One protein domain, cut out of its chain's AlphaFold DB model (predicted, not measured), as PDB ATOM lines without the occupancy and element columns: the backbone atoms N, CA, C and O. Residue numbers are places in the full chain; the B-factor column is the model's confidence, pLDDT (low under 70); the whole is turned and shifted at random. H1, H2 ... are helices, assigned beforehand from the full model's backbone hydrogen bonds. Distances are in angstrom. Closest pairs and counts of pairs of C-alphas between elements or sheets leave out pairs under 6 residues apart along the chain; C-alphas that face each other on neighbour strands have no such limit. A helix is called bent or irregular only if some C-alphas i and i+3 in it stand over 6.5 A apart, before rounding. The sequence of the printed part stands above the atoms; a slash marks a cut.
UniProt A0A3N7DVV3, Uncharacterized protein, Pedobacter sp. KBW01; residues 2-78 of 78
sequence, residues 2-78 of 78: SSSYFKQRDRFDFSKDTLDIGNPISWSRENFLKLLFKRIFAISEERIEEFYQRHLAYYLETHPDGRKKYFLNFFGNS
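Overview. This is residues 2 to 78 of the 78 residues of an uncharacterized protein of Pedobacter sp. KBW01 (UniProt A0A3N7DVV3). The longest helix, H2, forms a V with H1, narrow at their tight link, and the short H3 packs on the part of H2 away from that link. The long first stretch, residues 2 to 28, has no named element; it passes between the arms of the V near Phe 6 and loops out on the side away from H3 before it leads into H1. The printed part has 77 residues, with three named helices in the order H1, H2, H3 and no named strand; the class is all helix. The whole is compact, with a radius of gyration of the C-alphas of 12.4 A, and rounded, spanning 31 by 31 by 26 A.

Along the chain. H2, residues 45 to 62, is 26.5 A long from first to last C-alpha and begins at C-alpha 45 (155.668, 143.514, 96.657). It is irregular: C-alphas 46 and 49 are 7.1 A apart. H1, residues 29 to 42, is 19.9 A long and begins at C-alpha 29 (157.124, 155.635, 119.228). H3, residues 68 to 75, is 11.5 A long and ends at C-alpha 75 (148.835, 144.680, 111.217).

Arrangement. H2 touches H3 with residues 56 to 60 alone; the closest C-alphas, of Leu 56 and Phe 71, are 6.8 A apart. Their lines stand at a steep tilt of 54 degrees, opposite ways. H1 and H2 are close but not clearly touching, with the closest C-alphas, of Ile 40 and Ile 48, 7.7 A apart. They run opposite ways at a steep tilt of 39 degrees. H1 and H3 are apart. In H1 every O i to N i+4 pair is within hydrogen-bond range; in H2 12 of 14 are, and in H3 2 of 4.

Size, cuts and confidence. The two C-alphas farthest apart, of Phe 12 and Ser 78, are 34.9 A apart. The printed part has no cut, and the links H1 to H2 and H2 to H3 are tight. The mean pLDDT of the printed part is 79.4; residues 2 to 4, 24 to 27, 69 and 72 to 78 are under 70.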
ATOM      1  N   SER A   2     155.872 148.140 123.221       47.84
ATOM      2  CA  SER A   2     157.322 147.960 123.065       47.84
ATOM      3  C   SER A   2     157.747 147.868 121.593       47.84
ATOM      4  O   SER A   2     157.029 147.298 120.780       47.84
ATOM      5  N   SER A   3     158.932 148.385 121.262       58.16
ATOM      6  CA  SER A   3     159.621 148.225 119.969       58.16
ATOM      7  C   SER A   3     160.097 146.787 119.701       58.16
ATOM      8  O   SER A   3     160.704 146.528 118.668       58.16
ATOM      9  N   SER A   4     159.817 145.847 120.608       67.19
ATOM     10  CA  SER A   4     160.293 144.460 120.568       67.19
ATOM     11  C   SER A   4     159.637 143.571 119.506       67.19
ATOM     12  O   SER A   4     160.059 142.435 119.346       67.19
ATOM     13  N   TYR A   5     158.630 144.043 118.766       79.00
ATOM     14  CA  TYR A   5     157.937 143.214 117.766       79.00
ATOM     15  C   TYR A   5     158.696 143.087 116.445       79.00
ATOM     16  O   TYR A   5     158.485 142.128 115.710       79.00
ATOM     17  N   PHE A   6     159.571 144.043 116.134       86.00
ATOM     18  CA  PHE A   6     160.280 144.091 114.863       86.00
ATOM     19  C   PHE A   6     161.775 144.032 115.092       86.00
ATOM     20  O   PHE A   6     162.320 144.771 115.912       86.00
ATOM     21  N   LYS A   7     162.436 143.185 114.307       87.94
ATOM     22  CA  LYS A   7     163.889 143.130 114.244       87.94
ATOM     23  C   LYS A   7     164.437 144.486 113.808       87.94
ATOM     24  O   LYS A   7     164.136 144.981 112.717       87.94
ATOM     25  N   GLN A   8     165.221 145.087 114.693       87.25
ATOM     26  CA  GLN A   8     165.979 146.286 114.389       87.25
ATOM     27  C   GLN A   8     167.306 145.902 113.744       87.25
ATOM     28  O   GLN A   8     167.877 144.854 114.033       87.25
ATOM     29  N   ARG A   9     167.792 146.768 112.864       86.44
ATOM     30  CA  ARG A   9     169.062 146.592 112.176       86.44
ATOM     31  C   ARG A   9     170.229 146.853 113.124       86.44
ATOM     32  O   ARG A   9     170.233 147.859 113.826       86.44
ATOM     33  N   ASP A  10     171.260 146.026 113.123       81.94
ATOM     34  CA  ASP A  10     172.409 146.313 113.978       81.94
ATOM     35  C   ASP A  10     173.117 147.612 113.575       81.94
ATOM     36  O   ASP A  10     173.111 148.054 112.419       81.94
ATOM     37  N   ARG A  11     173.726 148.265 114.569       78.12
ATOM     38  CA  ARG A  11     174.600 149.409 114.302       78.12
ATOM     39  C   ARG A  11     175.742 148.923 113.414       78.12
ATOM     40  O   ARG A  11     176.356 147.911 113.725       78.12
ATOM     41  N   PHE A  12     176.028 149.665 112.345       79.75
ATOM     42  CA  PHE A  12     177.061 149.316 111.360       79.75
ATOM     43  C   PHE A  12     176.789 148.021 110.573       79.75
ATOM     44  O   PHE A  12     177.711 147.429 110.021       79.75
ATOM     45  N   ASP A  13     175.530 147.592 110.464       78.44
ATOM     46  CA  ASP A  13     175.155 146.543 109.518       78.44
ATOM     47  C   ASP A  13     175.126 147.098 108.080       78.44
ATOM     48  O   ASP A  13     174.201 147.816 107.678       78.44
ATOM     49  N   PHE A  14     176.143 146.736 107.294       78.12
ATOM     50  CA  PHE A  14     176.296 147.081 105.874       78.12
ATOM     51  C   PHE A  14     175.723 146.019 104.922       78.12
ATOM     52  O   PHE A  14     175.986 146.066 103.718       78.12
ATOM     53  N   SER A  15     174.960 145.044 105.428       81.75
ATOM     54  CA  SER A  15     174.335 144.024 104.587       81.75
ATOM     55  C   SER A  15     173.442 144.651 103.512       81.75
ATOM     56  O   SER A  15     172.773 145.662 103.727       81.75
ATOM     57  N   LYS A  16     173.380 144.031 102.332       80.31
ATOM     58  CA  LYS A  16     172.431 144.451 101.286       80.31
ATOM     59  C   LYS A  16     170.984 144.078 101.619       80.31
ATOM     60  O   LYS A  16     170.068 144.523 100.937       80.31
ATOM     61  N   ASP A  17     170.781 143.260 102.648       82.12
ATOM     62  CA  ASP A  17     169.462 142.885 103.125       82.12
ATOM     63  C   ASP A  17     168.829 144.068 103.854       82.12
ATOM     64  O   ASP A  17     169.236 144.434 104.949       82.12
ATOM     65  N   THR A  18     167.836 144.688 103.233       82.88
ATOM     66  CA  THR A  18     167.174 145.880 103.756       82.88
ATOM     67  C   THR A  18     165.904 145.576 104.540       82.88
ATOM     68  O   THR A  18     165.142 146.506 104.764       82.88
ATOM     69  N   LEU A  19     165.619 144.326 104.921       89.50
ATOM     70  CA  LEU A  19     164.335 143.991 105.549       89.50
ATOM     71  C   LEU A  19     164.214 144.476 106.994       89.50
ATOM     72  O   LEU A  19     163.118 144.802 107.426       89.50
ATOM     73  N   ASP A  20     165.325 144.599 107.721       90.19
ATOM     74  CA  ASP A  20     165.291 145.066 109.108       90.19
ATOM     75  C   ASP A  20     164.877 146.544 109.232       90.19
ATOM     76  O   ASP A  20     165.179 147.409 108.386       90.19
ATOM     77  N   ILE A  21     164.197 146.855 110.339       87.12
ATOM     78  CA  ILE A  21     163.801 148.226 110.662       87.12
ATOM     79  C   ILE A  21     165.042 148.979 111.128       87.12
ATOM     80  O   ILE A  21     165.810 148.476 111.945       87.12
ATOM     81  N   GLY A  22     165.265 150.190 110.614       79.88
ATOM     82  CA  GLY A  22     166.394 151.015 111.053       79.88
ATOM     83  C   GLY A  22     166.417 151.145 112.579       79.88
ATOM     84  O   GLY A  22     165.359 151.264 113.191       79.88
ATOM     85  N   ASN A  23     167.605 151.090 113.180       70.62
ATOM     86  CA  ASN A  23     167.786 151.048 114.629       70.62
ATOM     87  C   ASN A  23     167.914 152.452 115.211       70.62
ATOM     88  O   ASN A  23     168.953 153.100 115.046       70.62
ATOM     89  N   PRO A  24     166.867 152.951 115.880       62.25
ATOM     90  CA  PRO A  24     166.909 154.242 116.509       62.25
ATOM     91  C   PRO A  24     167.280 154.027 117.973       62.25
ATOM     92  O   PRO A  24     166.438 153.680 118.798       62.25
ATOM     93  N   ILE A  25     168.546 154.278 118.290       60.50
ATOM     94  CA  ILE A  25     169.158 154.096 119.616       60.50
ATOM     95  C   ILE A  25     168.408 154.871 120.731       60.50
ATOM     96  O   ILE A  25     168.647 154.632 121.911       60.50
ATOM     97  N   SER A  26     167.482 155.782 120.396       58.75
ATOM     98  CA  SER A  26     166.799 156.637 121.381       58.75
ATOM     99  C   SER A  26     165.497 157.311 120.901       58.75
ATOM    100  O   SER A  26     165.144 158.381 121.396       58.75
ATOM    101  N   TRP A  27     164.757 156.758 119.929       62.94
ATOM    102  CA  TRP A  27     163.600 157.477 119.364       62.94
ATOM    103  C   TRP A  27     162.233 157.129 119.972       62.94
ATOM    104  O   TRP A  27     161.958 155.994 120.354       62.94
ATOM    105  N   SER A  28     161.349 158.134 119.993       75.81
ATOM    106  CA  SER A  28     159.940 158.010 120.371       75.81
ATOM    107  C   SER A  28     159.186 156.996 119.496       75.81
ATOM    108  O   SER A  28     159.585 156.681 118.372       75.81
ATOM    109  N   ARG A  29     158.029 156.525 119.981       78.06
ATOM    110  CA  ARG A  29     157.124 155.635 119.228       78.06
ATOM    111  C   ARG A  29     156.822 156.150 117.817       78.06
ATOM    112  O   ARG A  29     156.772 155.366 116.876       78.06
ATOM    113  N   GLU A  30     156.613 157.455 117.668       82.38
ATOM    114  CA  GLU A  30     156.286 158.083 116.384       82.38
ATOM    115  C   GLU A  30     157.400 157.892 115.350       82.38
ATOM    116  O   GLU A  30     157.156 157.534 114.200       82.38
ATOM    117  N   ASN A  31     158.641 158.076 115.779       82.25
ATOM    118  CA  ASN A  31     159.813 157.910 114.938       82.25
ATOM    119  C   ASN A  31     160.024 156.446 114.523       82.25
ATOM    120  O   ASN A  31     160.376 156.183 113.374       82.25
ATOM    121  N   PHE A  32     159.758 155.493 115.424       82.62
ATOM    122  CA  PHE A  32     159.746 154.072 115.069       82.62
ATOM    123  C   PHE A  32     158.696 153.777 113.990       82.62
ATOM    124  O   PHE A  32     159.025 153.176 112.971       82.62
ATOM    125  N   LEU A  33     157.458 154.256 114.168       83.44
ATOM    126  CA  LEU A  33     156.389 154.067 113.183       83.44
ATOM    127  C   LEU A  33     156.748 154.688 111.830       83.44
ATOM    128  O   LEU A  33     156.567 154.048 110.800       83.44
ATOM    129  N   LYS A  34     157.328 155.895 111.816       86.31
ATOM    130  CA  LYS A  34     157.822 156.539 110.588       86.31
ATOM    131  C   LYS A  34     158.827 155.656 109.843       86.31
ATOM    132  O   LYS A  34     158.720 155.521 108.627       86.31
ATOM    133  N   LEU A  35     159.794 155.061 110.543       85.25
ATOM    134  CA  LEU A  35     160.778 154.164 109.927       85.25
ATOM    135  C   LEU A  35     160.155 152.852 109.452       85.25
ATOM    136  O   LEU A  35     160.482 152.394 108.361       85.25
ATOM    137  N   LEU A  36     159.247 152.282 110.242       86.81
ATOM    138  CA  LEU A  36     158.516 151.077 109.877       86.81
ATOM    139  C   LEU A  36     157.706 151.286 108.595       86.81
ATOM    140  O   LEU A  36     157.860 150.518 107.652       86.81
ATOM    141  N   PHE A  37     156.907 152.353 108.515       87.94
ATOM    142  CA  PHE A  37     156.132 152.652 107.312       87.94
ATOM    143  C   PHE A  37     157.034 152.944 106.118       87.94
ATOM    144  O   PHE A  37     156.828 152.373 105.052       87.94
ATOM    145  N   LYS A  38     158.089 153.755 106.294       88.50
ATOM    146  CA  LYS A  38     159.085 153.969 105.234       88.50
ATOM    147  C   LYS A  38     159.667 152.654 104.726       88.50
ATOM    148  O   LYS A  38     159.913 152.536 103.533       88.50
ATOM    149  N   ARG A  39     159.894 151.682 105.611       88.62
ATOM    150  CA  ARG A  39     160.414 150.372 105.227       88.62
ATOM    151  C   ARG A  39     159.382 149.563 104.450       88.62
ATOM    152  O   ARG A  39     159.709 149.113 103.360       88.62
ATOM    153  N   ILE A  40     158.164 149.427 104.974       87.56
ATOM    154  CA  ILE A  40     157.071 148.679 104.331       87.56
ATOM    155  C   ILE A  40     156.821 149.203 102.911       87.56
ATOM    156  O   ILE A  40     156.759 148.415 101.978       87.56
ATOM    157  N   PHE A  41     156.764 150.525 102.728       88.44
ATOM    158  CA  PHE A  41     156.523 151.133 101.414       88.44
ATOM    159  C   PHE A  41     157.742 151.149 100.478       88.44
ATOM    160  O   PHE A  41     157.590 151.449  99.300       88.44
ATOM    161  N   ALA A  42     158.946 150.859 100.978       89.25
ATOM    162  CA  ALA A  42     160.159 150.784 100.159       89.25
ATOM    163  C   ALA A  42     160.502 149.353  99.711       89.25
ATOM    164  O   ALA A  42     161.392 149.169  98.881       89.25
ATOM    165  N   ILE A  43     159.852 148.341 100.287       89.44
ATOM    166  CA  ILE A  43     160.046 146.937  99.927       89.44
ATOM    167  C   ILE A  43     159.196 146.626  98.690       89.44
ATOM    168  O   ILE A  43     158.048 147.055  98.599       89.44
ATOM    169  N   SER A  44     159.762 145.895  97.725       89.62
ATOM    170  CA  SER A  44     158.998 145.413  96.572       89.62
ATOM    171  C   SER A  44     157.924 144.424  97.018       89.62
ATOM    172  O   SER A  44     158.129 143.665  97.963       89.62
ATOM    173  N   GLU A  45     156.795 144.390  96.314       89.00
ATOM    174  CA  GLU A  45     155.668 143.514  96.657       89.00
ATOM    175  C   GLU A  45     156.081 142.036  96.782       89.00
ATOM    176  O   GLU A  45     155.716 141.362  97.742       89.00
ATOM    177  N   GLU A  46     156.968 141.577  95.895       92.88
ATOM    178  CA  GLU A  46     157.560 140.228  95.896       92.88
ATOM    179  C   GLU A  46     158.279 139.859  97.205       92.88
ATOM    180  O   GLU A  46     158.442 138.684  97.527       92.88
ATOM    181  N   ARG A  47     158.724 140.861  97.969       91.06
ATOM    182  CA  ARG A  47     159.500 140.698  99.203       91.06
ATOM    183  C   ARG A  47     158.691 140.988 100.466       91.06
ATOM    184  O   ARG A  47     159.239 140.911 101.565       91.06
ATOM    185  N   ILE A  48     157.397 141.296 100.346       89.06
ATOM    186  CA  ILE A  48     156.522 141.530 101.507       89.06
ATOM    187  C   ILE A  48     156.395 140.262 102.359       89.06
ATOM    188  O   ILE A  48     156.462 140.345 103.585       89.06
ATOM    189  N   GLU A  49     156.274 139.088 101.734       90.06
ATOM    190  CA  GLU A  49     156.217 137.817 102.468       90.06
ATOM    191  C   GLU A  49     157.528 137.559 103.227       90.06
ATOM    192  O   GLU A  49     157.514 137.203 104.404       90.06
ATOM    193  N   GLU A  50     158.675 137.824 102.592       92.62
ATOM    194  CA  GLU A  50     160.003 137.700 103.208       92.62
ATOM    195  C   GLU A  50     160.138 138.624 104.432       92.62
ATOM    196  O   GLU A  50     160.561 138.195 105.511       92.62
ATOM    197  N   PHE A  51     159.710 139.882 104.291       91.50
ATOM    198  CA  PHE A  51     159.651 140.859 105.379       91.50
ATOM    199  C   PHE A  51     158.787 140.366 106.545       91.50
ATOM    200  O   PHE A  51     159.209 140.407 107.704       91.50
ATOM    201  N   TYR A  52     157.584 139.878 106.239       89.94
ATOM    202  CA  TYR A  52     156.643 139.381 107.234       89.94
ATOM    203  C   TYR A  52     157.220 138.192 108.012       89.94
ATOM    204  O   TYR A  52     157.231 138.213 109.245       89.94
ATOM    205  N   GLN A  53     157.748 137.181 107.314       91.50
ATOM    206  CA  GLN A  53     158.295 135.977 107.947       91.50
ATOM    207  C   GLN A  53     159.512 136.294 108.816       91.50
ATOM    208  O   GLN A  53     159.612 135.795 109.936       91.50
ATOM    209  N   ARG A  54     160.402 137.177 108.351       92.25
ATOM    210  CA  ARG A  54     161.578 137.609 109.117       92.25
ATOM    211  C   ARG A  54     161.195 138.238 110.455       92.25
ATOM    212  O   ARG A  54     161.786 137.920 111.486       92.25
ATOM    213  N   HIS A  55     160.213 139.135 110.450       90.75
ATOM    214  CA  HIS A  55     159.782 139.816 111.669       90.75
ATOM    215  C   HIS A  55     158.917 138.935 112.570       90.75
ATOM    216  O   HIS A  55     159.035 139.034 113.790       90.75
ATOM    217  N   LEU A  56     158.127 138.024 111.997       90.50
ATOM    218  CA  LEU A  56     157.422 137.001 112.763       90.50
ATOM    219  C   LEU A  56     158.403 136.070 113.487       90.50
ATOM    220  O   LEU A  56     158.218 135.811 114.673       90.50
ATOM    221  N   ALA A  57     159.443 135.596 112.796       91.12
ATOM    222  CA  ALA A  57     160.473 134.740 113.381       91.12
ATOM    223  C   ALA A  57     161.165 135.443 114.556       91.12
ATOM    224  O   ALA A  57     161.155 134.924 115.670       91.12
ATOM    225  N   TYR A  58     161.629 136.679 114.349       90.75
ATOM    226  CA  TYR A  58     162.218 137.492 115.413       90.75
ATOM    227  C   TYR A  58     161.274 137.680 116.611       90.75
ATOM    228  O   TYR A  58     161.690 137.573 117.766       90.75
ATOM    229  N   TYR A  59     159.991 137.957 116.361       89.25
ATOM    230  CA  TYR A  59     159.003 138.116 117.426       89.25
ATOM    231  C   TYR A  59     158.850 136.837 118.260       89.25
ATOM    232  O   TYR A  59     158.860 136.911 119.487       89.25
ATOM    233  N   LEU A  60     158.732 135.677 117.609       88.62
ATOM    234  CA  LEU A  60     158.570 134.385 118.281       88.62
ATOM    235  C   LEU A  60     159.828 133.970 119.057       88.62
ATOM    236  O   LEU A  60     159.711 133.422 120.146       88.62
ATOM    237  N   GLU A  61     161.019 134.274 118.538       89.31
ATOM    238  CA  GLU A  61     162.290 134.024 119.233       89.31
ATOM    239  C   GLU A  61     162.440 134.879 120.499       89.31
ATOM    240  O   GLU A  61     162.988 134.428 121.503       89.31
ATOM    241  N   THR A  62     161.943 136.117 120.467       86.06
ATOM    242  CA  THR A  62     162.107 137.087 121.563       86.06
ATOM    243  C   THR A  62     160.945 137.103 122.560       86.06
ATOM    244  O   THR A  62     161.046 137.754 123.601       86.06
ATOM    245  N   HIS A  63     159.852 136.387 122.276       83.62
ATOM    246  CA  HIS A  63     158.670 136.291 123.138       83.62
ATOM    247  C   HIS A  63     158.291 134.811 123.318       83.62
ATOM    248  O   HIS A  63     157.557 134.278 122.487       83.62
ATOM    249  N   PRO A  64     158.723 134.151 124.411       76.75
ATOM    250  CA  PRO A  64     158.459 132.726 124.661       76.75
ATOM    251  C   PRO A  64     156.966 132.353 124.689       76.75
ATOM    252  O   PRO A  64     156.586 131.278 124.237       76.75
ATOM    253  N   ASP A  65     156.109 133.272 125.150       80.00
ATOM    254  CA  ASP A  65     154.640 133.139 125.124       80.00
ATOM    255  C   ASP A  65     153.996 133.785 123.879       80.00
ATOM    256  O   ASP A  65     152.767 133.913 123.758       80.00
ATOM    257  N   GLY A  66     154.830 134.249 122.951       71.31
ATOM    258  CA  GLY A  66     154.446 134.876 121.702       71.31
ATOM    259  C   GLY A  66     153.658 133.904 120.835       71.31
ATOM    260  O   GLY A  66     154.041 132.763 120.601       71.31
ATOM    261  N   ARG A  67     152.517 134.361 120.321       75.06
ATOM    262  CA  ARG A  67     151.704 133.605 119.362       75.06
ATOM    263  C   ARG A  67     151.582 134.420 118.091       75.06
ATOM    264  O   ARG A  67     151.368 135.626 118.171       75.06
ATOM    265  N   LYS A  68     151.605 133.763 116.924       75.31
ATOM    266  CA  LYS A  68     151.427 134.412 115.606       75.31
ATOM    267  C   LYS A  68     150.236 135.383 115.578       75.31
ATOM    268  O   LYS A  68     150.343 136.473 115.029       75.31
ATOM    269  N   LYS A  69     149.130 135.035 116.247       69.44
ATOM    270  CA  LYS A  69     147.937 135.894 116.376       69.44
ATOM    271  C   LYS A  69     148.212 137.268 117.010       69.44
ATOM    272  O   LYS A  69     147.566 138.241 116.651       69.44
ATOM    273  N   TYR A  70     149.170 137.369 117.929       70.75
ATOM    274  CA  TYR A  70     149.523 138.632 118.583       70.75
ATOM    275  C   TYR A  70     150.387 139.528 117.700       70.75
ATOM    276  O   TYR A  70     150.273 140.747 117.782       70.75
ATOM    277  N   PHE A  71     151.191 138.929 116.823       70.94
ATOM    278  CA  PHE A  71     151.918 139.652 115.787       70.94
ATOM    279  C   PHE A  71     150.969 140.159 114.692       70.94
ATOM    280  O   PHE A  71     151.042 141.315 114.301       70.94
ATOM    281  N   LEU A  72     150.000 139.347 114.258       66.38
ATOM    282  CA  LEU A  72     148.988 139.764 113.275       66.38
ATOM    283  C   LEU A  72     148.111 140.922 113.768       66.38
ATOM    284  O   LEU A  72     147.781 141.808 112.985       66.38
ATOM    285  N   ASN A  73     147.801 140.983 115.067       63.34
ATOM    286  CA  ASN A  73     147.070 142.113 115.651       63.34
ATOM    287  C   ASN A  73     147.795 143.460 115.495       63.34
ATOM    288  O   ASN A  73     147.138 144.497 115.565       63.34
ATOM    289  N   PHE A  74     149.116 143.457 115.275       61.22
ATOM    290  CA  PHE A  74     149.876 144.660 114.940       61.22
ATOM    291  C   PHE A  74     149.514 145.205 113.547       61.22
ATOM    292  O   PHE A  74     149.506 146.415 113.349       61.22
ATOM    293  N   PHE A  75     149.189 144.325 112.596       58.91
ATOM    294  CA  PHE A  75     148.835 144.680 111.217       58.91
ATOM    295  C   PHE A  75     147.320 144.763 110.971       58.91
ATOM    296  O   PHE A  75     146.903 145.346 109.977       58.91
ATOM    297  N   GLY A  76     146.502 144.170 111.847       47.53
ATOM    298  CA  GLY A  76     145.093 143.864 111.571       47.53
ATOM    299  C   GLY A  76     144.033 144.582 112.409       47.53
ATOM    300  O   GLY A  76     142.890 144.151 112.370       47.53
ATOM    301  N   ASN A  77     144.356 145.635 113.167       36.47
ATOM    302  CA  ASN A  77     143.324 146.493 113.775       36.47
ATOM    303  C   ASN A  77     143.362 147.884 113.129       36.47
ATOM    304  O   ASN A  77     143.974 148.810 113.663       36.47
ATOM    305  N   SER A  78     142.756 147.971 111.942       40.38
ATOM    306  CA  SER A  78     142.143 149.196 111.412       40.38
ATOM    307  C   SER A  78     140.660 149.175 111.754       40.38
ATOM    308  O   SER A  78     140.090 148.061 111.692       40.38
TER     309      SER A  78